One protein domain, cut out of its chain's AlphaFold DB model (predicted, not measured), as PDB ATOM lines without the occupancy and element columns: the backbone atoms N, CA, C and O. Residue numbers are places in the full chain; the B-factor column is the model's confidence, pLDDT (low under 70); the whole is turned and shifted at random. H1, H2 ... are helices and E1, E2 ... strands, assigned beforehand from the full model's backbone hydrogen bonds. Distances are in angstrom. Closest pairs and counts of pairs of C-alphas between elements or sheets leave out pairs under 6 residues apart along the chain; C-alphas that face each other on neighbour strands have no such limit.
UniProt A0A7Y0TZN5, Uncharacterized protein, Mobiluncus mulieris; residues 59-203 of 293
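What this domain is: This is residues 59 to 203 of the 293 residues of an uncharacterized protein of Mobiluncus mulieris (UniProt A0A7Y0TZN5). A twisted sheet of four strands has the long helix H4 and the shorter H5 side by side over one face, and H6 packs on H4 from the side away from the sheet. H3 packs on H4 near its first residues and H1 near its last, while a long unnamed stretch, residues 72 to 96, leads from E1 beyond H1 to the small H2 beside H3. The printed part has 145 residues with six named helices and five named strands, in the order H1 E1 H2 H3 H4 E2 E3 E4 H5 H6 E5. The sheet is mixed, in the order E2 E3 E5 E4, and the class is mixed, helices and strands. The whole is compact, with a radius of gyration of the C-alphas of 14.8 A and spans of 41 by 31 by 30 A.

How they stand to each other: Start at the sheet, with E2, residues 139 to 145, an edge strand. Beside it is E3, residues 152 to 157, antiparallel to it at 172 degrees; the two form a hairpin, and N 140 and O 155 are 2.9 A apart, within hydrogen-bond range. Next comes E5, residues 196 to 201, parallel to E3 at 32 degrees, with N 199 and O 154 at 2.9 A. The other edge strand is E4, residues 163 to 165, antiparallel to E5 at 129 degrees, with N 196 and O 165 at 2.8 A. The sheet is only just strongly twisted, its C-alphas lying up to 4.3 A off the best plane. Now look at H4, residues 117 to 134, which is on the sheet at a height over the sheet of 10.0 A, over E2 and E3, and runs along the strands at 10 degrees to E2 on the local plane. H5, residues 167 to 174, is on the same face at a height over the sheet of 8.5 A, only just over E5, where 3 of its C-alphas fall; this makes two layers, helices on one face of a sheet. H4 is the hub, touching three helices. It touches H6, residues 180 to 186, with its residues 123 to 131 alone, opposite ways at a shallow tilt of 29 degrees; the closest C-alphas, of Leu 127 and Val 182, are 6.0 A apart. It touches H3, residues 103 to 113, at a steep tilt of 60 degrees, the closest C-alphas being those of Val 112 and Ile 120, 5.5 A apart. H1, residues 59 to 67, and H4 touch only at their ends, where the closest C-alphas, of Val 61 and Ala 133, are 5.8 A apart. H2, residues 97 to 100, is close to H3 but not clearly touching, at 6.7 A between the C-alphas of Val 99 and Phe 105. E1, residues 69 to 71, pairs with no named strand. In H1, H3, H4, H5 and H6 every O i to N i+4 pair is within hydrogen-bond range; H2 is too short for such a pair.

Where its parts are: Find C-alpha 59 at (24.932, -36.579, 57.782), where H1 begins. Go to C-alpha 117 at (-0.846, -28.876, 47.652); from there H4 runs 25.8 A to C-alpha 134 at (23.913, -35.948, 48.063). H3 measures 15.9 A, E2 16.4 A, E3 16.7 A and E5 15.3 A from first to last C-alpha. E5 ends at C-alpha 201, at (25.226, -18.491, 43.969).

The domain as a whole: The two C-alphas farthest apart are those of Asp 75 and Pro 97, 44.1 A. The printed part has no cut, and the link from E1 to H2, 25 residues, is long. In the B-factor column the mean pLDDT of the printed part is 77.4; look for values under 70 at residues 69 to 91, 101, 145 to 151 and 192 to 194.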
ATOM      1  N   ILE A  59      25.134 -36.879  56.352       80.31
ATOM      2  CA  ILE A  59      24.932 -36.579  57.782       80.31
ATOM      3  C   ILE A  59      25.535 -35.238  58.147       80.31
ATOM      4  O   ILE A  59      24.906 -34.443  58.842       80.31
ATOM      5  N   GLU A  60      26.776 -35.004  57.735       84.69
ATOM      6  CA  GLU A  60      27.484 -33.773  58.061       84.69
ATOM      7  C   GLU A  60      26.824 -32.569  57.403       84.69
ATOM      8  O   GLU A  60      26.668 -31.539  58.060       84.69
ATOM      9  N   VAL A  61      26.360 -32.719  56.159       88.00
ATOM     10  CA  VAL A  61      25.561 -31.693  55.481       88.00
ATOM     11  C   VAL A  61      24.269 -31.425  56.251       88.00
ATOM     12  O   VAL A  61      23.988 -30.282  56.608       88.00
ATOM     13  N   SER A  62      23.515 -32.473  56.596       80.88
ATOM     14  CA  SER A  62      22.256 -32.335  57.343       80.88
ATOM     15  C   SER A  62      22.467 -31.673  58.707       80.88
ATOM     16  O   SER A  62      21.703 -30.799  59.111       80.88
ATOM     17  N   ARG A  63      23.537 -32.043  59.423       79.19
ATOM     18  CA  ARG A  63      23.911 -31.409  60.694       79.19
ATOM     19  C   ARG A  63      24.264 -29.944  60.494       79.19
ATOM     20  O   ARG A  63      23.786 -29.121  61.261       79.19
ATOM     21  N   CYS A  64      25.060 -29.609  59.487       84.75
ATOM     22  CA  CYS A  64      25.402 -28.225  59.174       84.75
ATOM     23  C   CYS A  64      24.149 -27.365  58.927       84.75
ATOM     24  O   CYS A  64      23.998 -26.321  59.560       84.75
ATOM     25  N   LEU A  65      23.215 -27.845  58.094       81.25
ATOM     26  CA  LEU A  65      21.937 -27.175  57.818       81.25
ATOM     27  C   LEU A  65      21.099 -26.946  59.091       81.25
ATOM     28  O   LEU A  65      20.426 -25.929  59.201       81.25
ATOM     29  N   LEU A  66      21.153 -27.869  60.059       76.06
ATOM     30  CA  LEU A  66      20.448 -27.745  61.344       76.06
ATOM     31  C   LEU A  66      21.090 -26.743  62.316       76.06
ATOM     32  O   LEU A  66      20.388 -26.215  63.175       76.06
ATOM     33  N   HIS A  67      22.407 -26.537  62.239       75.38
ATOM     34  CA  HIS A  67      23.138 -25.671  63.173       75.38
ATOM     35  C   HIS A  67      23.225 -24.218  62.705       75.38
ATOM     36  O   HIS A  67      23.393 -23.322  63.529       75.38
ATOM     37  N   LEU A  68      23.144 -23.982  61.397       75.38
ATOM     38  CA  LEU A  68      23.134 -22.642  60.834       75.38
ATOM     39  C   LEU A  68      21.698 -22.115  60.834       75.38
ATOM     40  O   LEU A  68      20.925 -22.395  59.920       75.38
ATOM     41  N   ASP A  69      21.351 -21.340  61.867       65.50
ATOM     42  CA  ASP A  69      20.075 -20.625  61.904       65.50
ATOM     43  C   ASP A  69      19.940 -19.758  60.644       65.50
ATOM     44  O   ASP A  69      20.899 -19.141  60.175       65.50
ATOM     45  N   PHE A  70      18.746 -19.683  60.065       57.41
ATOM     46  CA  PHE A  70      18.518 -18.815  58.916       57.41
ATOM     47  C   PHE A  70      18.213 -17.403  59.416       57.41
ATOM     48  O   PHE A  70      17.184 -17.192  60.056       57.41
ATOM     49  N   SER A  71      19.075 -16.427  59.124       51.72
ATOM     50  CA  SER A  71      18.724 -15.021  59.343       51.72
ATOM     51  C   SER A  71      17.937 -14.533  58.125       51.72
ATOM     52  O   SER A  71      18.535 -14.394  57.051       51.72
ATOM     53  N   PRO A  72      16.611 -14.307  58.231       48.25
ATOM     54  CA  PRO A  72      15.873 -13.711  57.127       48.25
ATOM     55  C   PRO A  72      16.430 -12.305  56.829       48.25
ATOM     56  O   PRO A  72      16.982 -11.664  57.731       48.25
ATOM     57  N   PRO A  73      16.307 -11.814  55.584       43.62
ATOM     58  CA  PRO A  73      16.562 -10.411  55.271       43.62
ATOM     59  C   PRO A  73      15.794  -9.495  56.230       43.62
ATOM     60  O   PRO A  73      14.624  -9.764  56.515       43.62
ATOM     61  N   LEU A  74      16.424  -8.409  56.689       41.34
ATOM     62  CA  LEU A  74      15.811  -7.455  57.629       41.34
ATOM     63  C   LEU A  74      14.520  -6.818  57.075       41.34
ATOM     64  O   LEU A  74      13.646  -6.456  57.856       41.34
ATOM     65  N   ASP A  75      14.371  -6.768  55.746       38.91
ATOM     66  CA  ASP A  75      13.266  -6.087  55.054       38.91
ATOM     67  C   ASP A  75      12.267  -7.033  54.358       38.91
ATOM     68  O   ASP A  75      11.423  -6.586  53.575       38.91
ATOM     69  N   SER A  76      12.332  -8.352  54.583       41.47
ATOM     70  CA  SER A  76      11.443  -9.275  53.867       41.47
ATOM     71  C   SER A  76      10.187  -9.645  54.661       41.47
ATOM     72  O   SER A  76      10.262 -10.402  55.626       41.47
ATOM     73  N   ASN A  77       9.014  -9.255  54.149       42.62
ATOM     74  CA  ASN A  77       7.719  -9.880  54.478       42.62
ATOM     75  C   ASN A  77       7.615 -11.349  53.987       42.62
ATOM     76  O   ASN A  77       6.590 -11.996  54.185       42.62
ATOM     77  N   ASP A  78       8.661 -11.882  53.343       44.56
ATOM     78  CA  ASP A  78       8.721 -13.225  52.739       44.56
ATOM     79  C   ASP A  78       9.009 -14.355  53.756       44.56
ATOM     80  O   ASP A  78       9.148 -15.519  53.372       44.56
ATOM     81  N   SER A  79       9.143 -14.072  55.053       39.12
ATOM     82  CA  SER A  79       9.736 -15.032  55.989       39.12
ATOM     83  C   SER A  79       8.730 -16.001  56.624       39.12
ATOM     84  O   SER A  79       8.528 -15.995  57.837       39.12
ATOM     85  N   LYS A  80       8.174 -16.931  55.839       41.59
ATOM     86  CA  LYS A  80       8.038 -18.302  56.363       41.59
ATOM     87  C   LYS A  80       9.332 -19.030  56.033       41.59
ATOM     88  O   LYS A  80       9.515 -19.568  54.944       41.59
ATOM     89  N   SER A  81      10.271 -18.949  56.970       44.25
ATOM     90  CA  SER A  81      11.555 -19.629  56.878       44.25
ATOM     91  C   SER A  81      11.318 -21.136  56.887       44.25
ATOM     92  O   SER A  81      10.884 -21.707  57.884       44.25
ATOM     93  N   TYR A  82      11.639 -21.784  55.771       45.88
ATOM     94  CA  TYR A  82      11.640 -23.238  55.626       45.88
ATOM     95  C   TYR A  82      12.459 -23.944  56.728       45.88
ATOM     96  O   TYR A  82      12.143 -25.067  57.113       45.88
ATOM     97  N   TYR A  83      13.447 -23.264  57.315       44.47
ATOM     98  CA  TYR A  83      14.315 -23.811  58.354       44.47
ATOM     99  C   TYR A  83      13.666 -23.938  59.739       44.47
ATOM    100  O   TYR A  83      14.120 -24.763  60.531       44.47
ATOM    101  N   GLU A  84      12.562 -23.233  60.027       37.56
ATOM    102  CA  GLU A  84      11.762 -23.531  61.231       37.56
ATOM    103  C   GLU A  84      11.142 -24.937  61.150       37.56
ATOM    104  O   GLU A  84      11.047 -25.637  62.156       37.56
ATOM    105  N   THR A  85      10.814 -25.395  59.937       36.03
ATOM    106  CA  THR A  85      10.282 -26.738  59.651       36.03
ATOM    107  C   THR A  85      11.345 -27.834  59.494       36.03
ATOM    108  O   THR A  85      10.991 -29.014  59.496       36.03
ATOM    109  N   VAL A  86      12.635 -27.485  59.381       40.91
ATOM    110  CA  VAL A  86      13.752 -28.446  59.219       40.91
ATOM    111  C   VAL A  86      14.215 -29.031  60.560       40.91
ATOM    112  O   VAL A  86      14.873 -30.071  60.571       40.91
ATOM    113  N   LYS A  87      13.824 -28.452  61.708       39.50
ATOM    114  CA  LYS A  87      14.132 -29.012  63.037       39.50
ATOM    115  C   LYS A  87      13.478 -30.393  63.212       39.50
ATOM    116  O   LYS A  87      12.334 -30.510  63.632       39.50
ATOM    117  N   GLY A  88      14.236 -31.446  62.900       37.84
ATOM    118  CA  GLY A  88      13.895 -32.841  63.195       37.84
ATOM    119  C   GLY A  88      13.360 -33.690  62.036       37.84
ATOM    120  O   GLY A  88      13.016 -34.846  62.278       37.84
ATOM    121  N   LYS A  89      13.298 -33.189  60.793       47.94
ATOM    122  CA  LYS A  89      12.935 -34.028  59.635       47.94
ATOM    123  C   LYS A  89      14.191 -34.596  58.975       47.94
ATOM    124  O   LYS A  89      14.935 -33.874  58.319       47.94
ATOM    125  N   PHE A  90      14.430 -35.888  59.190       55.44
ATOM    126  CA  PHE A  90      15.446 -36.651  58.467       55.44
ATOM    127  C   PHE A  90      15.132 -36.636  56.966       55.44
ATOM    128  O   PHE A  90      13.967 -36.677  56.583       55.44
ATOM    129  N   VAL A  91      16.166 -36.555  56.129       61.16
ATOM    130  CA  VAL A  91      16.033 -36.678  54.672       61.16
ATOM    131  C   VAL A  91      15.462 -38.065  54.352       61.16
ATOM    132  O   VAL A  91      16.029 -39.071  54.772       61.16
ATOM    133  N   TRP A  92      14.330 -38.120  53.645       74.12
ATOM    134  CA  TRP A  92      13.638 -39.368  53.304       74.12
ATOM    135  C   TRP A  92      14.039 -39.825  51.898       74.12
ATOM    136  O   TRP A  92      13.385 -39.462  50.922       74.12
ATOM    137  N   ASP A  93      15.111 -40.613  51.775       82.50
ATOM    138  CA  ASP A  93      15.464 -41.224  50.488       82.50
ATOM    139  C   ASP A  93      14.503 -42.390  50.165       82.50
ATOM    140  O   ASP A  93      14.508 -43.400  50.876       82.50
ATOM    141  N   PRO A  94      13.694 -42.312  49.088       79.75
ATOM    142  CA  PRO A  94      12.733 -43.359  48.734       79.75
ATOM    143  C   PRO A  94      13.371 -44.645  48.176       79.75
ATOM    144  O   PRO A  94      12.673 -45.633  47.937       79.75
ATOM    145  N   THR A  95      14.681 -44.672  47.931       79.00
ATOM    146  CA  THR A  95      15.409 -45.900  47.564       79.00
ATOM    147  C   THR A  95      15.645 -46.809  48.766       79.00
ATOM    148  O   THR A  95      15.781 -48.025  48.600       79.00
ATOM    149  N   THR A  96      15.632 -46.242  49.970       76.75
ATOM    150  CA  THR A  96      15.853 -46.961  51.216       76.75
ATOM    151  C   THR A  96      14.641 -47.850  51.529       76.75
ATOM    152  O   THR A  96      13.516 -47.343  51.579       76.75
ATOM    153  N   PRO A  97      14.805 -49.174  51.732       72.25
ATOM    154  CA  PRO A  97      13.687 -50.098  51.938       72.25
ATOM    155  C   PRO A  97      12.731 -49.694  53.062       72.25
ATOM    156  O   PRO A  97      11.522 -49.882  52.930       72.25
ATOM    157  N   GLU A  98      13.254 -49.141  54.150       70.44
ATOM    158  CA  GLU A  98      12.508 -48.667  55.313       70.44
ATOM    159  C   GLU A  98      11.606 -47.486  54.951       70.44
ATOM    160  O   GLU A  98      10.441 -47.472  55.341       70.44
ATOM    161  N   VAL A  99      12.108 -46.543  54.150       72.88
ATOM    162  CA  VAL A  99      11.349 -45.383  53.652       72.88
ATOM    163  C   VAL A  99      10.334 -45.818  52.601       72.88
ATOM    164  O   VAL A  99       9.166 -45.444  52.666       72.88
ATOM    165  N   LYS A 100      10.739 -46.679  51.665       71.12
ATOM    166  CA  LYS A 100       9.867 -47.195  50.604       71.12
ATOM    167  C   LYS A 100       8.689 -48.003  51.147       71.12
ATOM    168  O   LYS A 100       7.597 -47.964  50.586       71.12
ATOM    169  N   LYS A 101       8.913 -48.760  52.224       68.94
ATOM    170  CA  LYS A 101       7.872 -49.509  52.945       68.94
ATOM    171  C   LYS A 101       7.162 -48.657  53.994       68.94
ATOM    172  O   LYS A 101       6.170 -49.117  54.562       68.94
ATOM    173  N   ALA A 102       7.647 -47.445  54.272       75.44
ATOM    174  CA  ALA A 102       6.991 -46.555  55.206       75.44
ATOM    175  C   ALA A 102       5.627 -46.157  54.653       75.44
ATOM    176  O   ALA A 102       5.464 -45.803  53.483       75.44
ATOM    177  N   ARG A 103       4.643 -46.147  55.551       77.44
ATOM    178  CA  ARG A 103       3.286 -45.681  55.265       77.44
ATOM    179  C   ARG A 103       3.279 -44.284  54.635       77.44
ATOM    180  O   ARG A 103       2.480 -44.027  53.742       77.44
ATOM    181  N   TRP A 104       4.211 -43.430  55.056       82.12
ATOM    182  CA  TRP A 104       4.394 -42.087  54.516       82.12
ATOM    183  C   TRP A 104       4.557 -42.067  52.990       82.12
ATOM    184  O   TRP A 104       3.834 -41.326  52.333       82.12
ATOM    185  N   PHE A 105       5.432 -42.900  52.410       82.75
ATOM    186  CA  PHE A 105       5.718 -42.833  50.972       82.75
ATOM    187  C   PHE A 105       4.509 -43.250  50.120       82.75
ATOM    188  O   PHE A 105       4.216 -42.646  49.089       82.75
ATOM    189  N   ALA A 106       3.749 -44.248  50.577       83.31
ATOM    190  CA  ALA A 106       2.507 -44.645  49.917       83.31
ATOM    191  C   ALA A 106       1.420 -43.557  50.027       83.31
ATOM    192  O   ALA A 106       0.740 -43.260  49.046       83.31
ATOM    193  N   GLU A 107       1.271 -42.939  51.202       88.38
ATOM    194  CA  GLU A 107       0.285 -41.877  51.426       88.38
ATOM    195  C   GLU A 107       0.615 -40.593  50.664       88.38
ATOM    196  O   GLU A 107      -0.289 -39.975  50.100       88.38
ATOM    197  N   ILE A 108       1.887 -40.185  50.634       86.50
ATOM    198  CA  ILE A 108       2.304 -38.962  49.946       86.50
ATOM    199  C   ILE A 108       2.108 -39.108  48.438       86.50
ATOM    200  O   ILE A 108       1.556 -38.208  47.813       86.50
ATOM    201  N   ALA A 109       2.438 -40.272  47.867       90.00
ATOM    202  CA  ALA A 109       2.225 -40.545  46.450       90.00
ATOM    203  C   ALA A 109       0.742 -40.429  46.058       90.00
ATOM    204  O   ALA A 109       0.419 -39.833  45.032       90.00
ATOM    205  N   GLU A 110      -0.176 -40.949  46.879       91.94
ATOM    206  CA  GLU A 110      -1.614 -40.862  46.605       91.94
ATOM    207  C   GLU A 110      -2.163 -39.436  46.776       91.94
ATOM    208  O   GLU A 110      -2.948 -38.947  45.959       91.94
ATOM    209  N   LYS A 111      -1.702 -38.717  47.803       91.06
ATOM    210  CA  LYS A 111      -2.067 -37.310  48.010       91.06
ATOM    211  C   LYS A 111      -1.579 -36.418  46.868       91.06
ATOM    212  O   LYS A 111      -2.316 -35.544  46.424       91.06
ATOM    213  N   VAL A 112      -0.377 -36.656  46.347       89.62
ATOM    214  CA  VAL A 112       0.135 -35.900  45.196       89.62
ATOM    215  C   VAL A 112      -0.689 -36.182  43.938       89.62
ATOM    216  O   VAL A 112      -1.082 -35.238  43.255       89.62
ATOM    217  N   LYS A 113      -1.051 -37.445  43.665       90.06
ATOM    218  CA  LYS A 113      -1.937 -37.792  42.533       90.06
ATOM    219  C   LYS A 113      -3.293 -37.091  42.593       90.06
ATOM    220  O   LYS A 113      -3.853 -36.759  41.553       90.06
ATOM    221  N   THR A 114      -3.819 -36.874  43.796       90.31
ATOM    222  CA  THR A 114      -5.096 -36.174  44.019       90.31
ATOM    223  C   THR A 114      -4.959 -34.648  44.040       90.31
ATOM    224  O   THR A 114      -5.941 -33.952  44.287       90.31
ATOM    225  N   GLY A 115      -3.769 -34.108  43.750       85.31
ATOM    226  CA  GLY A 115      -3.522 -32.669  43.657       85.31
ATOM    227  C   GLY A 115      -3.422 -31.961  45.010       85.31
ATOM    228  O   GLY A 115      -3.633 -30.754  45.087       85.31
ATOM    229  N   ASN A 116      -3.127 -32.689  46.092       87.69
ATOM    230  CA  ASN A 116      -2.967 -32.089  47.413       87.69
ATOM    231  C   ASN A 116      -1.711 -31.194  47.459       87.69
ATOM    232  O   ASN A 116      -0.584 -31.680  47.353       87.69
ATOM    233  N   SER A 117      -1.912 -29.888  47.657       82.06
ATOM    234  CA  SER A 117      -0.846 -28.876  47.652       82.06
ATOM    235  C   SER A 117       0.208 -29.082  48.739       82.06
ATOM    236  O   SER A 117       1.399 -28.870  48.497       82.06
ATOM    237  N   ASP A 118      -0.205 -29.519  49.929       81.50
ATOM    238  CA  ASP A 118       0.708 -29.743  51.053       81.50
ATOM    239  C   ASP A 118       1.608 -30.947  50.774       81.50
ATOM    240  O   ASP A 118       2.813 -30.900  51.018       81.50
ATOM    241  N   ALA A 119       1.046 -32.001  50.177       84.69
ATOM    242  CA  ALA A 119       1.799 -33.180  49.775       84.69
ATOM    243  C   ALA A 119       2.803 -32.872  48.656       84.69
ATOM    244  O   ALA A 119       3.945 -33.325  48.715       84.69
ATOM    245  N   ILE A 120       2.413 -32.062  47.666       84.81
ATOM    246  CA  ILE A 120       3.320 -31.586  46.608       84.81
ATOM    247  C   ILE A 120       4.471 -30.778  47.222       84.81
ATOM    248  O   ILE A 120       5.639 -31.025  46.920       84.81
ATOM    249  N   THR A 121       4.149 -29.862  48.139       81.69
ATOM    250  CA  THR A 121       5.137 -29.052  48.865       81.69
ATOM    251  C   THR A 121       6.107 -29.923  49.658       81.69
ATOM    252  O   THR A 121       7.309 -29.651  49.663       81.69
ATOM    253  N   GLU A 122       5.617 -30.984  50.299       82.75
ATOM    254  CA  GLU A 122       6.429 -31.938  51.053       82.75
ATOM    255  C   GLU A 122       7.351 -32.776  50.152       82.75
ATOM    256  O   GLU A 122       8.524 -32.950  50.491       82.75
ATOM    257  N   VAL A 123       6.886 -33.237  48.985       86.88
ATOM    258  CA  VAL A 123       7.749 -33.947  48.020       86.88
ATOM    259  C   VAL A 123       8.844 -33.026  47.490       86.88
ATOM    260  O   VAL A 123      10.008 -33.413  47.487       86.88
ATOM    261  N   ILE A 124       8.505 -31.796  47.104       85.50
ATOM    262  CA  ILE A 124       9.472 -30.813  46.594       85.50
ATOM    263  C   ILE A 124      10.507 -30.434  47.665       85.50
ATOM    264  O   ILE A 124      11.706 -30.370  47.402       85.50
ATOM    265  N   THR A 125      10.042 -30.241  48.895       81.81
ATOM    266  CA  THR A 125      10.872 -30.063  50.092       81.81
ATOM    267  C   THR A 125      11.862 -31.214  50.259       81.81
ATOM    268  O   THR A 125      13.059 -30.984  50.408       81.81
ATOM    269  N   THR A 126      11.367 -32.450  50.214       84.75
ATOM    270  CA  THR A 126      12.187 -33.654  50.403       84.75
ATOM    271  C   THR A 126      13.202 -33.802  49.272       84.75
ATOM    272  O   THR A 126      14.364 -34.111  49.516       84.75
ATOM    273  N   LEU A 127      12.784 -33.520  48.036       88.94
ATOM    274  CA  LEU A 127      13.633 -33.536  46.852       88.94
ATOM    275  C   LEU A 127      14.800 -32.556  46.990       88.94
ATOM    276  O   LEU A 127      15.947 -32.935  46.768       88.94
ATOM    277  N   HIS A 128      14.526 -31.319  47.409       87.81
ATOM    278  CA  HIS A 128      15.577 -30.331  47.621       87.81
ATOM    279  C   HIS A 128      16.587 -30.780  48.687       87.81
ATOM    280  O   HIS A 128      17.793 -30.710  48.456       87.81
ATOM    281  N   GLN A 129      16.110 -31.292  49.827       85.25
ATOM    282  CA  GLN A 129      16.980 -31.792  50.897       85.25
ATOM    283  C   GLN A 129      17.837 -32.973  50.446       85.25
ATOM    284  O   GLN A 129      19.007 -33.058  50.815       85.25
ATOM    285  N   LEU A 130      17.272 -33.870  49.638       89.06
ATOM    286  CA  LEU A 130      18.001 -35.009  49.096       89.06
ATOM    287  C   LEU A 130      19.130 -34.547  48.169       89.06
ATOM    288  O   LEU A 130      20.256 -35.022  48.298       89.06
ATOM    289  N   ILE A 131      18.865 -33.565  47.301       91.81
ATOM    290  CA  ILE A 131      19.897 -32.968  46.443       91.81
ATOM    291  C   ILE A 131      20.969 -32.275  47.296       91.81
ATOM    292  O   ILE A 131      22.152 -32.495  47.056       91.81
ATOM    293  N   GLN A 132      20.588 -31.493  48.313       90.62
ATOM    294  CA  GLN A 132      21.546 -30.865  49.233       90.62
ATOM    295  C   GLN A 132      22.432 -31.893  49.938       90.62
ATOM    296  O   GLN A 132      23.637 -31.690  50.032       90.62
ATOM    297  N   ALA A 133      21.857 -32.995  50.417       88.62
ATOM    298  CA  ALA A 133      22.593 -34.029  51.134       88.62
ATOM    299  C   ALA A 133      23.557 -34.815  50.230       88.62
ATOM    300  O   ALA A 133      24.642 -35.185  50.675       88.62
ATOM    301  N   TYR A 134      23.166 -35.083  48.982       90.81
ATOM    302  CA  TYR A 134      23.913 -35.948  48.063       90.81
ATOM    303  C   TYR A 134      24.877 -35.204  47.149       90.81
ATOM    304  O   TYR A 134      25.915 -35.762  46.802       90.81
ATOM    305  N   HIS A 135      24.559 -33.958  46.803       93.81
ATOM    306  CA  HIS A 135      25.341 -33.102  45.908       93.81
ATOM    307  C   HIS A 135      25.504 -31.689  46.498       93.81
ATOM    308  O   HIS A 135      25.121 -30.698  45.861       93.81
ATOM    309  N   PRO A 136      26.042 -31.553  47.730       94.44
ATOM    310  CA  PRO A 136      26.222 -30.254  48.389       94.44
ATOM    311  C   PRO A 136      27.211 -29.339  47.647       94.44
ATOM    312  O   PRO A 136      27.250 -28.134  47.895       94.44
ATOM    313  N   ASP A 137      28.023 -29.892  46.752       96.06
ATOM    314  CA  ASP A 137      28.955 -29.186  45.875       96.06
ATOM    315  C   ASP A 137      28.246 -28.414  44.753       96.06
ATOM    316  O   ASP A 137      28.772 -27.410  44.271       96.06
ATOM    317  N   LYS A 138      27.040 -28.845  44.366       95.00
ATOM    318  CA  LYS A 138      26.304 -28.310  43.211       95.00
ATOM    319  C   LYS A 138      25.231 -27.285  43.565       95.00
ATOM    320  O   LYS A 138      24.754 -26.555  42.693       95.00
ATOM    321  N   VAL A 139      24.835 -27.222  44.832       93.69
ATOM    322  CA  VAL A 139      23.723 -26.385  45.300       93.69
ATOM    323  C   VAL A 139      24.157 -25.408  46.381       93.69
ATOM    324  O   VAL A 139      25.155 -25.619  47.067       93.69
ATOM    325  N   GLY A 140      23.407 -24.319  46.516       90.88
ATOM    326  CA  GLY A 140      23.574 -23.348  47.590       90.88
ATOM    327  C   GLY A 140      22.843 -23.741  48.872       90.88
ATOM    328  O   GLY A 140      22.178 -24.777  48.964       90.88
ATOM    329  N   PHE A 141      22.940 -22.872  49.877       83.69
ATOM    330  CA  PHE A 141      22.303 -23.101  51.172       83.69
ATOM    331  C   PHE A 141      20.787 -22.848  51.148       83.69
ATOM    332  O   PHE A 141      20.064 -23.504  51.884       83.69
ATOM    333  N   SER A 142      20.249 -21.897  50.371       74.19
ATOM    334  CA  SER A 142      18.838 -21.503  50.531       74.19
ATOM    335  C   SER A 142      17.861 -22.312  49.678       74.19
ATOM    336  O   SER A 142      18.040 -22.494  48.472       74.19
ATOM    337  N   PHE A 143      16.742 -22.649  50.318       73.19
ATOM    338  CA  PHE A 143      15.489 -23.040  49.692       73.19
ATOM    339  C   PHE A 143      14.350 -22.255  50.320       73.19
ATOM    340  O   PHE A 143      14.289 -22.117  51.545       73.19
ATOM    341  N   SER A 144      13.452 -21.710  49.505       70.12
ATOM    342  CA  SER A 144      12.291 -20.989  50.028       70.12
ATOM    343  C   SER A 144      11.025 -21.313  49.263       70.12
ATOM    344  O   SER A 144      11.006 -21.242  48.033       70.12
ATOM    345  N   LEU A 145       9.964 -21.565  50.025       67.00
ATOM    346  CA  LEU A 145       8.588 -21.610  49.554       67.00
ATOM    347  C   LEU A 145       8.125 -20.164  49.348       67.00
ATOM    348  O   LEU A 145       8.106 -19.395  50.308       67.00
ATOM    349  N   ARG A 146       7.792 -19.758  48.121       59.66
ATOM    350  CA  ARG A 146       7.134 -18.463  47.887       59.66
ATOM    351  C   ARG A 146       5.642 -18.679  47.694       59.66
ATOM    352  O   ARG A 146       5.215 -19.590  46.996       59.66
ATOM    353  N   THR A 147       4.839 -17.790  48.265       50.94
ATOM    354  CA  THR A 147       3.440 -17.621  47.866       50.94
ATOM    355  C   THR A 147       3.376 -16.700  46.641       50.94
ATOM    356  O   THR A 147       3.498 -15.493  46.795       50.94
ATOM    357  N   TYR A 148       3.174 -17.295  45.453       42.91
ATOM    358  CA  TYR A 148       2.821 -16.695  44.143       42.91
ATOM    359  C   TYR A 148       3.810 -15.672  43.504       42.91
ATOM    360  O   TYR A 148       4.376 -14.832  44.199       42.91
ATOM    361  N   PRO A 149       4.039 -15.664  42.165       47.59
ATOM    362  CA  PRO A 149       3.599 -16.621  41.138       47.59
ATOM    363  C   PRO A 149       4.532 -17.837  40.983       47.59
ATOM    364  O   PRO A 149       4.282 -18.689  40.142       47.59
ATOM    365  N   TYR A 150       5.600 -17.927  41.782       52.47
ATOM    366  CA  TYR A 150       6.494 -19.087  41.826       52.47
ATOM    367  C   TYR A 150       6.374 -19.748  43.189       52.47
ATOM    368  O   TYR A 150       6.491 -19.055  44.198       52.47
ATOM    369  N   ALA A 151       6.165 -21.062  43.214       63.44
ATOM    370  CA  ALA A 151       5.999 -21.801  44.459       63.44
ATOM    371  C   ALA A 151       7.343 -22.058  45.175       63.44
ATOM    372  O   ALA A 151       7.389 -22.101  46.404       63.44
ATOM    373  N   PHE A 152       8.460 -22.137  44.433       74.38
ATOM    374  CA  PHE A 152       9.758 -22.556  44.978       74.38
ATOM    375  C   PHE A 152      10.933 -21.754  44.412       74.38
ATOM    376  O   PHE A 152      10.981 -21.442  43.218       74.38
ATOM    377  N   VAL A 153      11.903 -21.444  45.278       80.00
ATOM    378  CA  VAL A 153      13.201 -20.868  44.902       80.00
ATOM    379  C   VAL A 153      14.318 -21.779  45.395       80.00
ATOM    380  O   VAL A 153      14.345 -22.108  46.582       80.00
ATOM    381  N   MET A 154      15.244 -22.127  44.502       86.38
ATOM    382  CA  MET A 154      16.409 -22.966  44.784       86.38
ATOM    383  C   MET A 154      17.699 -22.260  44.366       86.38
ATOM    384  O   MET A 154      17.755 -21.627  43.310       86.38
ATOM    385  N   ASP A 155      18.736 -22.394  45.189       89.88
ATOM    386  CA  ASP A 155      20.069 -21.895  44.872       89.88
ATOM    387  C   ASP A 155      20.923 -22.986  44.210       89.88
ATOM    388  O   ASP A 155      21.126 -24.052  44.794       89.88
ATOM    389  N   LEU A 156      21.460 -22.710  43.022       94.06
ATOM    390  CA  LEU A 156      22.434 -23.560  42.331       94.06
ATOM    391  C   LEU A 156      23.797 -22.872  42.276       94.06
ATOM    392  O   LEU A 156      23.883 -21.647  42.177       94.06
ATOM    393  N   VAL A 157      24.876 -23.647  42.299       94.44
ATOM    394  CA  VAL A 157      26.227 -23.094  42.174       94.44
ATOM    395  C   VAL A 157      26.477 -22.675  40.729       94.44
ATOM    396  O   VAL A 157      26.277 -23.449  39.793       94.44
ATOM    397  N   GLY A 158      26.912 -21.433  40.526       92.94
ATOM    398  CA  GLY A 158      27.251 -20.927  39.201       92.94
ATOM    399  C   GLY A 158      27.221 -19.407  39.093       92.94
ATOM    400  O   GLY A 158      27.053 -18.682  40.070       92.94
ATOM    401  N   SER A 159      27.382 -18.914  37.866       90.88
ATOM    402  CA  SER A 159      27.447 -17.478  37.550       90.88
ATOM    403  C   SER A 159      26.400 -17.029  36.525       90.88
ATOM    404  O   SER A 159      26.529 -15.958  35.928       90.88
ATOM    405  N   LYS A 160      25.390 -17.864  36.263       90.75
ATOM    406  CA  LYS A 160      24.296 -17.554  35.336       90.75
ATOM    407  C   LYS A 160      23.329 -16.541  35.966       90.75
ATOM    408  O   LYS A 160      23.326 -16.313  37.174       90.75
ATOM    409  N   LYS A 161      22.496 -15.903  35.140       89.44
ATOM    410  CA  LYS A 161      21.399 -15.062  35.644       89.44
ATOM    411  C   LYS A 161      20.297 -15.951  36.217       89.44
ATOM    412  O   LYS A 161      20.126 -17.074  35.763       89.44
ATOM    413  N   ALA A 162      19.559 -15.432  37.198       87.50
ATOM    414  CA  ALA A 162      18.399 -16.134  37.732       87.50
ATOM    415  C   ALA A 162      17.393 -16.440  36.613       87.50
ATOM    416  O   ALA A 162      17.128 -15.591  35.759       87.50
ATOM    417  N   GLU A 163      16.830 -17.637  36.649       91.25
ATOM    418  CA  GLU A 163      15.946 -18.165  35.615       91.25
ATOM    419  C   GLU A 163      14.873 -19.063  36.237       91.25
ATOM    420  O   GLU A 163      14.845 -19.269  37.452       91.25
ATOM    421  N   VAL A 164      13.944 -19.546  35.420       89.62
ATOM    422  CA  VAL A 164      12.899 -20.480  35.843       89.62
ATOM    423  C   VAL A 164      13.098 -21.755  35.048       89.62
ATOM    424  O   VAL A 164      13.088 -21.703  33.823       89.62
ATOM    425  N   LEU A 165      13.289 -22.865  35.752       88.50
ATOM    426  CA  LEU A 165      13.555 -24.173  35.162       88.50
ATOM    427  C   LEU A 165      12.545 -25.194  35.668       88.50
ATOM    428  O   LEU A 165      12.040 -25.084  36.786       88.50
ATOM    429  N   SER A 166      12.286 -26.207  34.851       87.44
ATOM    430  CA  SER A 166      11.654 -27.442  35.290       87.44
ATOM    431  C   SER A 166      12.588 -28.248  36.197       87.44
ATOM    432  O   SER A 166      13.813 -28.154  36.095       87.44
ATOM    433  N   TRP A 167      12.034 -29.121  37.043       87.75
ATOM    434  CA  TRP A 167      12.847 -30.089  37.791       87.75
ATOM    435  C   TRP A 167      13.733 -30.939  36.883       87.75
ATOM    436  O   TRP A 167      14.886 -31.173  37.220       87.75
ATOM    437  N   LYS A 168      13.228 -31.347  35.713       87.44
ATOM    438  CA  LYS A 168      14.005 -32.114  34.737       87.44
ATOM    439  C   LYS A 168      15.233 -31.334  34.257       87.44
ATOM    440  O   LYS A 168      16.339 -31.857  34.333       87.44
ATOM    441  N   GLU A 169      15.049 -30.078  33.852       90.38
ATOM    442  CA  GLU A 169      16.158 -29.202  33.444       90.38
ATOM    443  C   GLU A 169      17.144 -28.953  34.590       90.38
ATOM    444  O   GLU A 169      18.347 -28.872  34.356       90.38
ATOM    445  N   ILE A 170      16.666 -28.848  35.836       91.44
ATOM    446  CA  ILE A 170      17.545 -28.745  37.009       91.44
ATOM    447  C   ILE A 170      18.403 -30.003  37.140       91.44
ATOM    448  O   ILE A 170      19.617 -29.875  37.264       91.44
ATOM    449  N   LEU A 171      17.811 -31.201  37.099       91.69
ATOM    450  CA  LEU A 171      18.571 -32.442  37.265       91.69
ATOM    451  C   LEU A 171      19.608 -32.637  36.152       91.69
ATOM    452  O   LEU A 171      20.750 -32.966  36.461       91.69
ATOM    453  N   GLU A 172      19.231 -32.368  34.899       90.94
ATOM    454  CA  GLU A 172      20.128 -32.439  33.736       90.94
ATOM    455  C   GLU A 172      21.270 -31.417  33.844       90.94
ATOM    456  O   GLU A 172      22.436 -31.752  33.644       90.94
ATOM    457  N   ASN A 173      20.972 -30.170  34.232       91.19
ATOM    458  CA  ASN A 173      21.998 -29.141  34.437       91.19
ATOM    459  C   ASN A 173      22.969 -29.496  35.567       91.19
ATOM    460  O   ASN A 173      24.131 -29.087  35.538       91.19
ATOM    461  N   LEU A 174      22.484 -30.214  36.579       91.25
ATOM    462  CA  LEU A 174      23.294 -30.696  37.685       91.25
ATOM    463  C   LEU A 174      24.036 -32.001  37.349       91.25
ATOM    464  O   LEU A 174      24.945 -32.372  38.094       91.25
ATOM    465  N   GLY A 175      23.693 -32.698  36.261       92.31
ATOM    466  CA  GLY A 175      24.241 -34.019  35.943       92.31
ATOM    467  C   GLY A 175      23.900 -35.056  37.017       92.31
ATOM    468  O   GLY A 175      24.785 -35.784  37.472       92.31
ATOM    469  N   ILE A 176      22.668 -35.018  37.539       91.00
ATOM    470  CA  ILE A 176      22.154 -35.925  38.584       91.00
ATOM    471  C   ILE A 176      20.818 -36.568  38.187       91.00
ATOM    472  O   ILE A 176      20.084 -37.070  39.038       91.00
ATOM    473  N   GLU A 177      20.489 -36.556  36.898       88.44
ATOM    474  CA  GLU A 177      19.278 -37.140  36.317       88.44
ATOM    475  C   GLU A 177      19.130 -38.645  36.579       88.44
ATOM    476  O   GLU A 177      18.017 -39.159  36.521       88.44
ATOM    477  N   ASP A 178      20.222 -39.323  36.936       86.56
ATOM    478  CA  ASP A 178      20.254 -40.745  37.285       86.56
ATOM    479  C   ASP A 178      20.311 -41.009  38.805       86.56
ATOM    480  O   ASP A 178      20.425 -42.162  39.229       86.56
ATOM    481  N   GLU A 179      20.247 -39.974  39.655       87.75
ATOM    482  CA  GLU A 179      20.269 -40.129  41.117       87.75
ATOM    483  C   GLU A 179      18.964 -40.808  41.597       87.75
ATOM    484  O   GLU A 179      17.896 -40.185  41.573       87.75
ATOM    485  N   PRO A 180      18.981 -42.080  42.049       84.94
ATOM    486  CA  PRO A 180      17.759 -42.889  42.083       84.94
ATOM    487  C   PRO A 180      16.679 -42.386  43.053       84.94
ATOM    488  O   PRO A 180      15.483 -42.533  42.783       84.94
ATOM    489  N   GLY A 181      17.076 -41.798  44.186       87.31
ATOM    490  CA  GLY A 181      16.137 -41.216  45.150       87.31
ATOM    491  C   GLY A 181      15.507 -39.922  44.638       87.31
ATOM    492  O   GLY A 181      14.298 -39.723  44.760       87.31
ATOM    493  N   VAL A 182      16.309 -39.088  43.974       89.94
ATOM    494  CA  VAL A 182      15.883 -37.831  43.346       89.94
ATOM    495  C   VAL A 182      14.893 -38.121  42.217       89.94
ATOM    496  O   VAL A 182      13.812 -37.534  42.182       89.94
ATOM    497  N   VAL A 183      15.203 -39.092  41.354       88.25
ATOM    498  CA  VAL A 183      14.327 -39.532  40.254       88.25
ATOM    499  C   VAL A 183      12.977 -40.020  40.774       88.25
ATOM    500  O   VAL A 183      11.934 -39.653  40.232       88.25
ATOM    501  N   GLN A 184      12.965 -40.825  41.841       89.19
ATOM    502  CA  GLN A 184      11.713 -41.307  42.428       89.19
ATOM    503  C   GLN A 184      10.832 -40.167  42.946       89.19
ATOM    504  O   GLN A 184       9.625 -40.210  42.723       89.19
ATOM    505  N   LEU A 185      11.409 -39.151  43.594       90.06
ATOM    506  CA  LEU A 185      10.651 -37.996  44.083       90.06
ATOM    507  C   LEU A 185      10.155 -37.105  42.939       90.06
ATOM    508  O   LEU A 185       8.992 -36.709  42.948       90.06
ATOM    509  N   VAL A 186      10.984 -36.837  41.923       90.06
ATOM    510  CA  VAL A 186      10.572 -36.053  40.743       90.06
ATOM    511  C   VAL A 186       9.420 -36.723  39.999       90.06
ATOM    512  O   VAL A 186       8.482 -36.040  39.597       90.06
ATOM    513  N   ASN A 187       9.435 -38.052  39.880       89.25
ATOM    514  CA  ASN A 187       8.367 -38.808  39.221       89.25
ATOM    515  C   ASN A 187       7.018 -38.763  39.959       89.25
ATOM    516  O   ASN A 187       6.000 -39.121  39.367       89.25
ATOM    517  N   LEU A 188       6.986 -38.349  41.231       89.75
ATOM    518  CA  LEU A 188       5.726 -38.116  41.935       89.75
ATOM    519  C   LEU A 188       5.091 -36.779  41.544       89.75
ATOM    520  O   LEU A 188       3.873 -36.657  41.630       89.75
ATOM    521  N   LEU A 189       5.879 -35.783  41.135       87.88
ATOM    522  CA  LEU A 189       5.394 -34.419  40.936       87.88
ATOM    523  C   LEU A 189       4.523 -34.294  39.675       87.88
ATOM    524  O   LEU A 189       4.893 -34.804  38.613       87.88
ATOM    525  N   PRO A 190       3.381 -33.581  39.744       81.62
ATOM    526  CA  PRO A 190       2.554 -33.344  38.571       81.62
ATOM    527  C   PRO A 190       3.280 -32.427  37.578       81.62
ATOM    528  O   PRO A 190       4.033 -31.530  37.959       81.62
ATOM    529  N   SER A 191       3.015 -32.608  36.282       73.44
ATOM    530  CA  SER A 191       3.652 -31.828  35.210       73.44
ATOM    531  C   SER A 191       3.400 -30.318  35.305       73.44
ATOM    532  O   SER A 191       4.190 -29.535  34.787       73.44
ATOM    533  N   SER A 192       2.318 -29.902  35.972       61.50
ATOM    534  CA  SER A 192       1.956 -28.498  36.198       61.50
ATOM    535  C   SER A 192       2.785 -27.791  37.280       61.50
ATOM    536  O   SER A 192       2.794 -26.567  37.302       61.50
ATOM    537  N   GLU A 193       3.492 -28.522  38.150       63.44
ATOM    538  CA  GLU A 193       4.211 -27.980  39.325       63.44
ATOM    539  C   GLU A 193       5.738 -28.046  39.167       63.44
ATOM    540  O   GLU A 193       6.492 -28.234  40.122       63.44
ATOM    541  N   GLN A 194       6.223 -27.919  37.932       66.56
ATOM    542  CA  GLN A 194       7.647 -28.081  37.636       66.56
ATOM    543  C   GLN A 194       8.445 -26.776  37.680       66.56
ATOM    544  O   GLN A 194       9.664 -26.846  37.729       66.56
ATOM    545  N   ALA A 195       7.804 -25.604  37.680       80.25
ATOM    546  CA  ALA A 195       8.507 -24.328  37.590       80.25
ATOM    547  C   ALA A 195       9.193 -23.945  38.915       80.25
ATOM    548  O   ALA A 195       8.554 -23.497  39.871       80.25
ATOM    549  N   VAL A 196      10.516 -24.059  38.942       83.94
ATOM    550  CA  VAL A 196      11.375 -23.667  40.059       83.94
ATOM    551  C   VAL A 196      12.164 -22.430  39.657       83.94
ATOM    552  O   VAL A 196      12.860 -22.416  38.641       83.94
ATOM    553  N   LYS A 197      12.091 -21.374  40.470       86.69
ATOM    554  CA  LYS A 197      12.954 -20.209  40.279       86.69
ATOM    555  C   LYS A 197      14.357 -20.547  40.773       86.69
ATOM    556  O   LYS A 197      14.569 -20.755  41.967       86.69
ATOM    557  N   VAL A 198      15.319 -20.545  39.869       89.06
ATOM    558  CA  VAL A 198      16.720 -20.804  40.174       89.06
ATOM    559  C   VAL A 198      17.458 -19.489  40.377       89.06
ATOM    560  O   VAL A 198      17.413 -18.588  39.535       89.06
ATOM    561  N   ARG A 199      18.157 -19.378  41.506       90.56
ATOM    562  CA  ARG A 199      19.162 -18.343  41.754       90.56
ATOM    563  C   ARG A 199      20.538 -18.987  41.681       90.56
ATOM    564  O   ARG A 199      20.751 -20.051  42.246       90.56
ATOM    565  N   TYR A 200      21.475 -18.318  41.027       92.00
ATOM    566  CA  TYR A 200      22.856 -18.774  41.000       92.00
ATOM    567  C   TYR A 200      23.667 -18.099  42.096       92.00
ATOM    568  O   TYR A 200      23.585 -16.881  42.280       92.00
ATOM    569  N   VAL A 201      24.417 -18.910  42.831       92.75
ATOM    570  CA  VAL A 201      25.226 -18.491  43.969       92.75
ATOM    571  C   VAL A 201      26.676 -18.906  43.787       92.75
ATOM    572  O   VAL A 201      26.991 -19.838  43.043       92.75
ATOM    573  N   LYS A 202      27.576 -18.183  44.455       93.38
ATOM    574  CA  LYS A 202      29.013 -18.425  44.331       93.38
ATOM    575  C   LYS A 202      29.464 -19.555  45.248       93.38
ATOM    576  O   LYS A 202      30.315 -20.345  44.845       93.38
ATOM    577  N   ASN A 203      28.945 -19.599  46.471       94.56
ATOM    578  CA  ASN A 203      29.391 -20.553  47.469       94.56
ATOM    579  C   ASN A 203      28.495 -21.791  47.440       94.56
ATOM    580  O   ASN A 203      27.275 -21.696  47.556       94.56
TER     581      ASN A 203